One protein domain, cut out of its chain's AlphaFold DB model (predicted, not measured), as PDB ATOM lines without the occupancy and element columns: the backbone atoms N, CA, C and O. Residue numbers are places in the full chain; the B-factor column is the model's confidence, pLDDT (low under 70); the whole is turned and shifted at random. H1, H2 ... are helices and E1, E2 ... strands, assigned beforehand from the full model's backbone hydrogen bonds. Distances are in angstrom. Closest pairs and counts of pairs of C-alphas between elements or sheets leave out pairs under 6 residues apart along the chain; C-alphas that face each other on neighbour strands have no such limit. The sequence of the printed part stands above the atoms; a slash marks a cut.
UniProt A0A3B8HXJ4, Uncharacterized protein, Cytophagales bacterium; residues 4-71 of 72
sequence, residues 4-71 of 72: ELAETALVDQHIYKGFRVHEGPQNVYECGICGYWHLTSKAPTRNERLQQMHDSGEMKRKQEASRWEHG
ATOM      1  N   GLU A   4     -36.246  11.126  29.806       96.38
ATOM      2  CA  GLU A   4     -35.242  12.044  29.257       96.38
ATOM      3  C   GLU A   4     -33.878  11.926  29.957       96.38
ATOM      4  O   GLU A   4     -32.827  11.962  29.311       96.38
ATOM      5  N   LEU A   5     -33.880  11.738  31.281       96.81
ATOM      6  CA  LEU A   5     -32.644  11.542  32.030       96.81
ATOM      7  C   LEU A   5     -31.990  10.198  31.687       96.81
ATOM      8  O   LEU A   5     -30.769  10.128  31.561       96.81
ATOM      9  N   ALA A   6     -32.785   9.143  31.501       97.31
ATOM     10  CA  ALA A   6     -32.281   7.837  31.091       97.31
ATOM     11  C   ALA A   6     -31.694   7.874  29.670       97.31
ATOM     12  O   ALA A   6     -30.630   7.309  29.431       97.31
ATOM     13  N   GLU A   7     -32.344   8.578  28.742       97.88
ATOM     14  CA  GLU A   7     -31.835   8.780  27.380       97.88
ATOM     15  C   GLU A   7     -30.558   9.628  27.359       97.88
ATOM     16  O   GLU A   7     -29.642   9.359  26.584       97.88
ATOM     17  N   THR A   8     -30.461  10.622  28.242       98.00
ATOM     18  CA  THR A   8     -29.227  11.397  28.420       98.00
ATOM     19  C   THR A   8     -28.102  10.507  28.948       98.00
ATOM     20  O   THR A   8     -27.037  10.457  28.340       98.00
ATOM     21  N   ALA A   9     -28.366   9.700  29.982       97.88
ATOM     22  CA  ALA A   9     -27.395   8.745  30.515       97.88
ATOM     23  C   ALA A   9     -26.957   7.694  29.475       97.88
ATOM     24  O   ALA A   9     -25.788   7.308  29.439       97.88
ATOM     25  N   LEU A  10     -27.875   7.250  28.609       98.25
ATOM     26  CA  LEU A  10     -27.575   6.361  27.486       98.25
ATOM     27  C   LEU A  10     -26.542   6.992  26.541       98.25
ATOM     28  O   LEU A  10     -25.537   6.358  26.214       98.25
ATOM     29  N   VAL A  11     -26.776   8.236  26.117       98.44
ATOM     30  CA  VAL A  11     -25.863   8.982  25.237       98.44
ATOM     31  C   VAL A  11     -24.512   9.214  25.913       98.44
ATOM     32  O   VAL A  11     -23.474   8.943  25.309       98.44
ATOM     33  N   ASP A  12     -24.510   9.650  27.171       97.88
ATOM     34  CA  ASP A  12     -23.282   9.923  27.921       97.88
ATOM     35  C   ASP A  12     -22.417   8.666  28.057       97.88
ATOM     36  O   ASP A  12     -21.197   8.716  27.890       97.88
ATOM     37  N   GLN A  13     -23.039   7.502  28.274       97.62
ATOM     38  CA  GLN A  13     -22.316   6.237  28.326       97.62
ATOM     39  C   GLN A  13     -21.672   5.885  26.978       97.62
ATOM     40  O   GLN A  13     -20.542   5.394  26.958       97.62
ATOM     41  N   HIS A  14     -22.354   6.142  25.857       98.19
ATOM     42  CA  HIS A  14     -21.800   5.940  24.511       98.19
ATOM     43  C   HIS A  14     -20.618   6.855  24.219       98.19
ATOM     44  O   HIS A  14     -19.640   6.414  23.610       98.19
ATOM     45  N   ILE A  15     -20.682   8.101  24.686       98.00
ATOM     46  CA  ILE A  15     -19.584   9.062  24.578       98.00
ATOM     47  C   ILE A  15     -18.390   8.579  25.405       98.00
ATOM     48  O   ILE A  15     -17.304   8.374  24.865       98.00
ATOM     49  N   TYR A  16     -18.608   8.326  26.695       96.31
ATOM     50  CA  TYR A  16     -17.543   8.004  27.640       96.31
ATOM     51  C   TYR A  16     -16.879   6.650  27.359       96.31
ATOM     52  O   TYR A  16     -15.658   6.520  27.408       96.31
ATOM     53  N   LYS A  17     -17.668   5.613  27.049       95.75
ATOM     54  CA  LYS A  17     -17.141   4.269  26.761       95.75
ATOM     55  C   LYS A  17     -16.660   4.107  25.323       95.75
ATOM     56  O   LYS A  17     -16.029   3.099  25.017       95.75
ATOM     57  N   GLY A  18     -16.939   5.073  24.447       95.44
ATOM     58  CA  GLY A  18     -16.530   5.013  23.048       95.44
ATOM     59  C   GLY A  18     -17.158   3.847  22.283       95.44
ATOM     60  O   GLY A  18     -16.491   3.274  21.420       95.44
ATOM     61  N   PHE A  19     -18.399   3.471  22.615       96.62
ATOM     62  CA  PHE A  19     -19.092   2.368  21.951       96.62
ATOM     63  C   PHE A  19     -19.262   2.641  20.455       96.62
ATOM     64  O   PHE A  19     -19.570   3.757  20.022       96.62
ATOM     65  N   ARG A  20     -19.078   1.594  19.648       93.50
ATOM     66  CA  ARG A  20     -19.473   1.616  18.239       93.50
ATOM     67  C   ARG A  20     -20.990   1.536  18.129       93.50
ATOM     68  O   ARG A  20     -21.677   1.101  19.042       93.50
ATOM     69  N   VAL A  21     -21.499   1.869  16.947       92.25
ATOM     70  CA  VAL A  21     -22.933   1.869  16.613       92.25
ATOM     71  C   VAL A  21     -23.667   0.606  17.105       92.25
ATOM     72  O   VAL A  21     -24.764   0.699  17.637       92.25
ATOM     73  N   HIS A  22     -23.077  -0.579  16.954       91.12
ATOM     74  CA  HIS A  22     -23.690  -1.864  17.327       91.12
ATOM     75  C   HIS A  22     -23.321  -2.353  18.740       91.12
ATOM     76  O   HIS A  22     -23.683  -3.468  19.114       91.12
ATOM     77  N   GLU A  23     -22.584  -1.562  19.515       94.81
ATOM     78  CA  GLU A  23     -22.086  -1.929  20.839       94.81
ATOM     79  C   GLU A  23     -22.833  -1.185  21.948       94.81
ATOM     80  O   GLU A  23     -23.373  -0.096  21.755       94.81
ATOM     81  N   GLY A  24     -22.835  -1.778  23.141       95.81
ATOM     82  CA  GLY A  24     -23.448  -1.182  24.322       95.81
ATOM     83  C   GLY A  24     -24.984  -1.163  24.288       95.81
ATOM     84  O   GLY A  24     -25.618  -1.755  23.407       95.81
ATOM     85  N   PRO A  25     -25.610  -0.515  25.282       97.56
ATOM     86  CA  PRO A  25     -27.059  -0.362  25.330       97.56
ATOM     87  C   PRO A  25     -27.563   0.446  24.132       97.56
ATOM     88  O   PRO A  25     -26.911   1.386  23.707       97.56
ATOM     89  N   GLN A  26     -28.711   0.089  23.575       97.56
ATOM     90  CA  GLN A  26     -29.266   0.723  22.377       97.56
ATOM     91  C   GLN A  26     -30.504   1.566  22.689       97.56
ATOM     92  O   GLN A  26     -30.884   2.411  21.883       97.56
ATOM     93  N   ASN A  27     -31.152   1.335  23.832       97.81
ATOM     94  CA  ASN A  27     -32.379   2.027  24.208       97.81
ATOM     95  C   ASN A  27     -32.570   2.058  25.735       97.81
ATOM     96  O   ASN A  27     -31.766   1.487  26.481       97.81
ATOM     97  N   VAL A  28     -33.646   2.701  26.187       97.44
ATOM     98  CA  VAL A  28     -34.086   2.736  27.585       97.44
ATOM     99  C   VAL A  28     -35.512   2.215  27.725       97.44
ATOM    100  O   VAL A  28     -36.290   2.260  26.776       97.44
ATOM    101  N   TYR A  29     -35.862   1.704  28.902       96.44
ATOM    102  CA  TYR A  29     -37.226   1.274  29.208       96.44
ATOM    103  C   TYR A  29     -37.563   1.500  30.682       96.44
ATOM    104  O   TYR A  29     -36.683   1.424  31.543       96.44
ATOM    105  N   GLU A  30     -38.839   1.746  30.977       96.69
ATOM    106  CA  GLU A  30     -39.356   1.756  32.344       96.69
ATOM    107  C   GLU A  30     -39.599   0.317  32.816       96.69
ATOM    108  O   GLU A  30     -40.305  -0.469  32.180       96.69
ATOM    109  N   CYS A  31     -38.981  -0.061  33.930       95.75
ATOM    110  CA  CYS A  31     -39.109  -1.397  34.481       95.75
ATOM    111  C   CYS A  31     -40.399  -1.521  35.293       95.75
ATOM    112  O   CYS A  31     -40.530  -0.923  36.358       95.75
ATOM    113  N   GLY A  32     -41.307  -2.391  34.852       96.06
ATOM    114  CA  GLY A  32     -42.570  -2.656  35.552       96.06
ATOM    115  C   GLY A  32     -42.437  -3.330  36.926       96.06
ATOM    116  O   GLY A  32     -43.440  -3.487  37.611       96.06
ATOM    117  N   ILE A  33     -41.230  -3.744  37.336       96.44
ATOM    118  CA  ILE A  33     -40.982  -4.362  38.651       96.44
ATOM    119  C   ILE A  33     -40.543  -3.313  39.677       96.44
ATOM    120  O   ILE A  33     -41.051  -3.293  40.792       96.44
ATOM    121  N   CYS A  34     -39.584  -2.455  39.320       95.50
ATOM    122  CA  CYS A  34     -39.008  -1.477  40.249       95.50
ATOM    123  C   CYS A  34     -39.480  -0.034  40.006       95.50
ATOM    124  O   CYS A  34     -39.209   0.825  40.838       95.50
ATOM    125  N   GLY A  35     -40.157   0.248  38.889       94.25
ATOM    126  CA  GLY A  35     -40.619   1.591  38.517       94.25
ATOM    127  C   GLY A  35     -39.506   2.554  38.085       94.25
ATOM    128  O   GLY A  35     -39.736   3.758  37.988       94.25
ATOM    129  N   TYR A  36     -38.284   2.062  37.856       95.44
ATOM    130  CA  TYR A  36     -37.151   2.872  37.399       95.44
ATOM    131  C   TYR A  36     -36.855   2.658  35.915       95.44
ATOM    132  O   TYR A  36     -37.214   1.639  35.326       95.44
ATOM    133  N   TRP A  37     -36.146   3.618  35.322       96.88
ATOM    134  CA  TRP A  37     -35.663   3.532  33.949       96.88
ATOM    135  C   TRP A  37     -34.323   2.800  33.881       96.88
ATOM    136  O   TRP A  37     -33.410   3.087  34.655       96.88
ATOM    137  N   HIS A  38     -34.197   1.879  32.930       96.31
ATOM    138  CA  HIS A  38     -33.000   1.070  32.723       96.31
ATOM    139  C   HIS A  38     -32.511   1.147  31.281       96.31
ATOM    140  O   HIS A  38     -33.298   1.281  30.346       96.31
ATOM    141  N   LEU A  39     -31.197   1.003  31.109       97.50
ATOM    142  CA  LEU A  39     -30.565   0.862  29.801       97.50
ATOM    143  C   LEU A  39     -30.693  -0.586  29.317       97.50
ATOM    144  O   LEU A  39     -30.559  -1.526  30.100       97.50
ATOM    145  N   THR A  40     -30.902  -0.783  28.019       96.81
ATOM    146  CA  THR A  40     -31.002  -2.120  27.424       96.81
ATOM    147  C   THR A  40     -30.323  -2.185  26.065       96.81
ATOM    148  O   THR A  40     -30.426  -1.268  25.255       96.81
ATOM    149  N   SER A  41     -29.637  -3.294  25.786       95.81
ATOM    150  CA  SER A  41     -29.183  -3.665  24.438       95.81
ATOM    151  C   SER A  41     -30.213  -4.511  23.681       95.81
ATOM    152  O   SER A  41     -30.084  -4.716  22.479       95.81
ATOM    153  N   LYS A  42     -31.248  -5.002  24.376       92.06
ATOM    154  CA  LYS A  42     -32.319  -5.835  23.823       92.06
ATOM    155  C   LYS A  42     -33.517  -4.955  23.487       92.06
ATOM    156  O   LYS A  42     -34.497  -4.928  24.226       92.06
ATOM    157  N   ALA A  43     -33.408  -4.210  22.396       90.00
ATOM    158  CA  ALA A  43     -34.500  -3.413  21.856       90.00
ATOM    159  C   ALA A  43     -34.593  -3.636  20.339       90.00
ATOM    160  O   ALA A  43     -33.553  -3.753  19.688       90.00
ATOM    161  N   PRO A  44     -35.809  -3.704  19.764       89.44
ATOM    162  CA  PRO A  44     -35.985  -3.864  18.319       89.44
ATOM    163  C   PRO A  44     -35.501  -2.631  17.546       89.44
ATOM    164  O   PRO A  44     -35.114  -2.738  16.386       89.44
ATOM    165  N   THR A  45     -35.512  -1.468  18.197       92.94
ATOM    166  CA  THR A  45     -35.062  -0.190  17.653       92.94
ATOM    167  C   THR A  45     -34.120   0.502  18.631       92.94
ATOM    168  O   THR A  45     -34.217   0.343  19.856       92.94
ATOM    169  N   ARG A  46     -33.192   1.285  18.077       95.38
ATOM    170  CA  ARG A  46     -32.323   2.181  18.842       95.38
ATOM    171  C   ARG A  46     -33.107   3.422  19.270       95.38
ATOM    172  O   ARG A  46     -34.007   3.854  18.554       95.38
ATOM    173  N   ASN A  47     -32.734   4.006  20.403       97.56
ATOM    174  CA  ASN A  47     -33.201   5.328  20.806       97.56
ATOM    175  C   ASN A  47     -32.956   6.364  19.686       97.56
ATOM    176  O   ASN A  47     -31.873   6.404  19.096       97.56
ATOM    177  N   GLU A  48     -33.953   7.204  19.406       97.44
ATOM    178  CA  GLU A  48     -33.940   8.133  18.268       97.44
ATOM    179  C   GLU A  48     -32.816   9.167  18.362       97.44
ATOM    180  O   GLU A  48     -32.089   9.382  17.393       97.44
ATOM    181  N   ARG A  49     -32.617   9.759  19.544       97.38
ATOM    182  CA  ARG A  49     -31.542  10.729  19.785       97.38
ATOM    183  C   ARG A  49     -30.172  10.084  19.589       97.38
ATOM    184  O   ARG A  49     -29.309  10.658  18.929       97.38
ATOM    185  N   LEU A  50     -29.983   8.871  20.113       97.69
ATOM    186  CA  LEU A  50     -28.743   8.117  19.929       97.69
ATOM    187  C   LEU A  50     -28.482   7.822  18.440       97.69
ATOM    188  O   LEU A  50     -27.367   8.021  17.958       97.69
ATOM    189  N   GLN A  51     -29.513   7.397  17.703       97.38
ATOM    190  CA  GLN A  51     -29.447   7.150  16.261       97.38
ATOM    191  C   GLN A  51     -29.033   8.415  15.494       97.38
ATOM    192  O   GLN A  51     -28.042   8.390  14.767       97.38
ATOM    193  N   GLN A  52     -29.716   9.537  15.729       98.00
ATOM    194  CA  GLN A  52     -29.429  10.815  15.072       98.00
ATOM    195  C   GLN A  52     -27.993  11.297  15.315       98.00
ATOM    196  O   GLN A  52     -27.356  11.829  14.406       98.00
ATOM    197  N   MET A  53     -27.452  11.101  16.520       98.06
ATOM    198  CA  MET A  53     -26.071  11.484  16.829       98.06
ATOM    199  C   MET A  53     -25.037  10.612  16.109       98.06
ATOM    200  O   MET A  53     -23.959  11.104  15.762       98.06
ATOM    201  N   HIS A  54     -25.328   9.327  15.894       96.38
ATOM    202  CA  HIS A  54     -24.481   8.475  15.062       96.38
ATOM    203  C   HIS A  54     -24.555   8.891  13.591       96.38
ATOM    204  O   HIS A  54     -23.507   9.055  12.967       96.38
ATOM    205  N   ASP A  55     -25.761   9.124  13.071       97.38
ATOM    206  CA  ASP A  55     -25.984   9.475  11.663       97.38
ATOM    207  C   ASP A  55     -25.371  10.834  11.301       97.38
ATOM    208  O   ASP A  55     -24.771  10.991  10.240       97.38
ATOM    209  N   SER A  56     -25.451  11.811  12.208       98.00
ATOM    210  CA  SER A  56     -24.863  13.142  12.019       98.00
ATOM    211  C   SER A  56     -23.345  13.193  12.245       98.00
ATOM    212  O   SER A  56     -22.717  14.233  12.038       98.00
ATOM    213  N   GLY A  57     -22.739  12.107  12.738       97.69
ATOM    214  CA  GLY A  57     -21.335  12.074  13.155       97.69
ATOM    215  C   GLY A  57     -21.027  12.879  14.427       97.69
ATOM    216  O   GLY A  57     -19.863  12.973  14.827       97.69
ATOM    217  N   GLU A  58     -22.030  13.459  15.093       98.25
ATOM    218  CA  GLU A  58     -21.869  14.130  16.389       98.25
ATOM    219  C   GLU A  58     -21.304  13.185  17.453       98.25
ATOM    220  O   GLU A  58     -20.413  13.578  18.206       98.25
ATOM    221  N   MET A  59     -21.754  11.926  17.467       98.00
ATOM    222  CA  MET A  59     -21.293  10.927  18.431       98.00
ATOM    223  C   MET A  59     -19.773  10.754  18.380       98.00
ATOM    224  O   MET A  59     -19.101  10.807  19.406       98.00
ATOM    225  N   LYS A  60     -19.215  10.618  17.172       97.81
ATOM    226  CA  LYS A  60     -17.772  10.442  16.976       97.81
ATOM    227  C   LYS A  60     -16.985  11.655  17.481       97.81
ATOM    228  O   LYS A  60     -15.989  11.478  18.175       97.81
ATOM    229  N   ARG A  61     -17.454  12.872  17.180       98.19
ATOM    230  CA  ARG A  61     -16.826  14.122  17.648       98.19
ATOM    231  C   ARG A  61     -16.826  14.217  19.174       98.19
ATOM    232  O   ARG A  61     -15.814  14.582  19.761       98.19
ATOM    233  N   LYS A  62     -17.937  13.852  19.821       97.94
ATOM    234  CA  LYS A  62     -18.044  13.862  21.288       97.94
ATOM    235  C   LYS A  62     -17.190  12.784  21.950       97.94
ATOM    236  O   LYS A  62     -16.565  13.066  22.962       97.94
ATOM    237  N   GLN A  63     -17.116  11.583  21.379       97.56
ATOM    238  CA  GLN A  63     -16.207  10.534  21.856       97.56
ATOM    239  C   GLN A  63     -14.741  10.980  21.783       97.56
ATOM    240  O   GLN A  63     -13.974  10.726  22.706       97.56
ATOM    241  N   GLU A  64     -14.347  11.656  20.703       97.44
ATOM    242  CA  GLU A  64     -12.996  12.202  20.548       97.44
ATOM    243  C   GLU A  64     -12.702  13.314  21.563       97.44
ATOM    244  O   GLU A  64     -11.698  13.232  22.268       97.44
ATOM    245  N   ALA A  65     -13.615  14.279  21.722       97.50
ATOM    246  CA  ALA A  65     -13.503  15.314  22.749       97.50
ATOM    247  C   ALA A  65     -13.399  14.709  24.159       97.50
ATOM    248  O   ALA A  65     -12.504  15.064  24.921       97.50
ATOM    249  N   SER A  66     -14.242  13.720  24.469       96.44
ATOM    250  CA  SER A  66     -14.212  13.021  25.753       96.44
ATOM    251  C   SER A  66     -12.877  12.311  25.992       96.44
ATOM    252  O   SER A  66     -12.355  12.351  27.102       96.44
ATOM    253  N   ARG A  67     -12.267  11.707  24.963       95.00
ATOM    254  CA  ARG A  67     -10.920  11.122  25.082       95.00
ATOM    255  C   ARG A  67      -9.857  12.172  25.398       95.00
ATOM    256  O   ARG A  67      -8.969  11.883  26.190       95.00
ATOM    257  N   TRP A  68      -9.943  13.369  24.814       95.44
ATOM    258  CA  TRP A  68      -9.021  14.468  25.125       95.44
ATOM    259  C   TRP A  68      -9.190  14.981  26.557       95.44
ATOM    260  O   TRP A  68      -8.197  15.203  27.241       95.44
ATOM    261  N   GLU A  69     -10.430  15.128  27.028       94.88
ATOM    262  CA  GLU A  69     -10.745  15.576  28.393       94.88
ATOM    263  C   GLU A  69     -10.258  14.590  29.456       94.88
ATOM    264  O   GLU A  69      -9.721  14.991  30.487       94.88
ATOM    265  N   HIS A  70     -10.418  13.292  29.189       87.75
ATOM    266  CA  HIS A  70      -9.946  12.226  30.072       87.75
ATOM    267  C   HIS A  70      -8.468  11.875  29.846       87.75
ATOM    268  O   HIS A  70      -7.950  10.972  30.500       87.75
ATOM    269  N   GLY A  71      -7.791  12.626  28.971       78.19
ATOM    270  CA  GLY A  71      -6.340  12.704  28.890       78.19
ATOM    271  C   GLY A  71      -5.628  11.662  28.036       78.19
ATOM    272  O   GLY A  71      -4.408  11.675  28.090       78.19
TER     273      GLY A  71
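This is residues 4 to 71 of the 72 residues of an uncharacterized protein of Cytophagales bacterium (UniProt A0A3B8HXJ4). From Glu 4 the helix H1 runs through the middle of an elongated body, with the two-stranded hairpin E1 E2 at its first-residue end and H3 set steeply across its last-residue end. H2 lies on a side of H1, running the same way at a shallow tilt. The printed part has 68 residues, with three named helices and two named strands in the order H1, E1, E2, H2, H3; it is mostly helix, and E1 and E2 are antiparallel. It is compact, with a radius of gyration of the C-alphas of 12.5 A, and spans 39 by 23 by 18 A.

Start at H1, residues 4 to 17. Its Ala 6 has a C-alpha 6.4 A from that of Val 28 in E1, residues 27 to 30, and 6.2 A from that of Trp 37 in E2, residues 37 to 40; these are the closest pairs. Across the hairpin E1 E2, find N 29 and O 38 within hydrogen-bond range at 3.0 A, and N 40 and O 27 at 2.9 A. With residues 7 to 11 alone, H1 only just touches H2, residues 48 to 55, with 3 pairs of C-alphas within 8 A; the closest are Val 11 and Leu 50, 6.1 A. With residues 14 to 16 alone, H1 touches H3, residues 58 to 69, at a steep tilt of 61 degrees; the closest C-alphas are those of Ile 15 and Gln 63, 4.6 A. H2 and H3 are close but not clearly touching, about perpendicular at 81 degrees; their closest C-alphas are those of Met 53 and Met 59, 5.1 A. E1 and E2 are apart from H3. In H1, H2 and H3 every O i to N i+4 pair is within hydrogen-bond range.

Find C-alpha 4 at (-35.242, 12.044, 29.257); H1 runs 19.9 A from there to C-alpha 17. E1 spans 10.7 A and E2 9.8 A. H2 spans 10.4 A, and H3 runs 16.4 A to C-alpha 69 at (-10.745, 15.576, 28.393).

The C-alphas farthest apart are those of Gly 32 and Gly 71, 39.9 A. The printed part has no cut; no link is long, and H2 to H3 is tight. No printed residue has a pLDDT under 70.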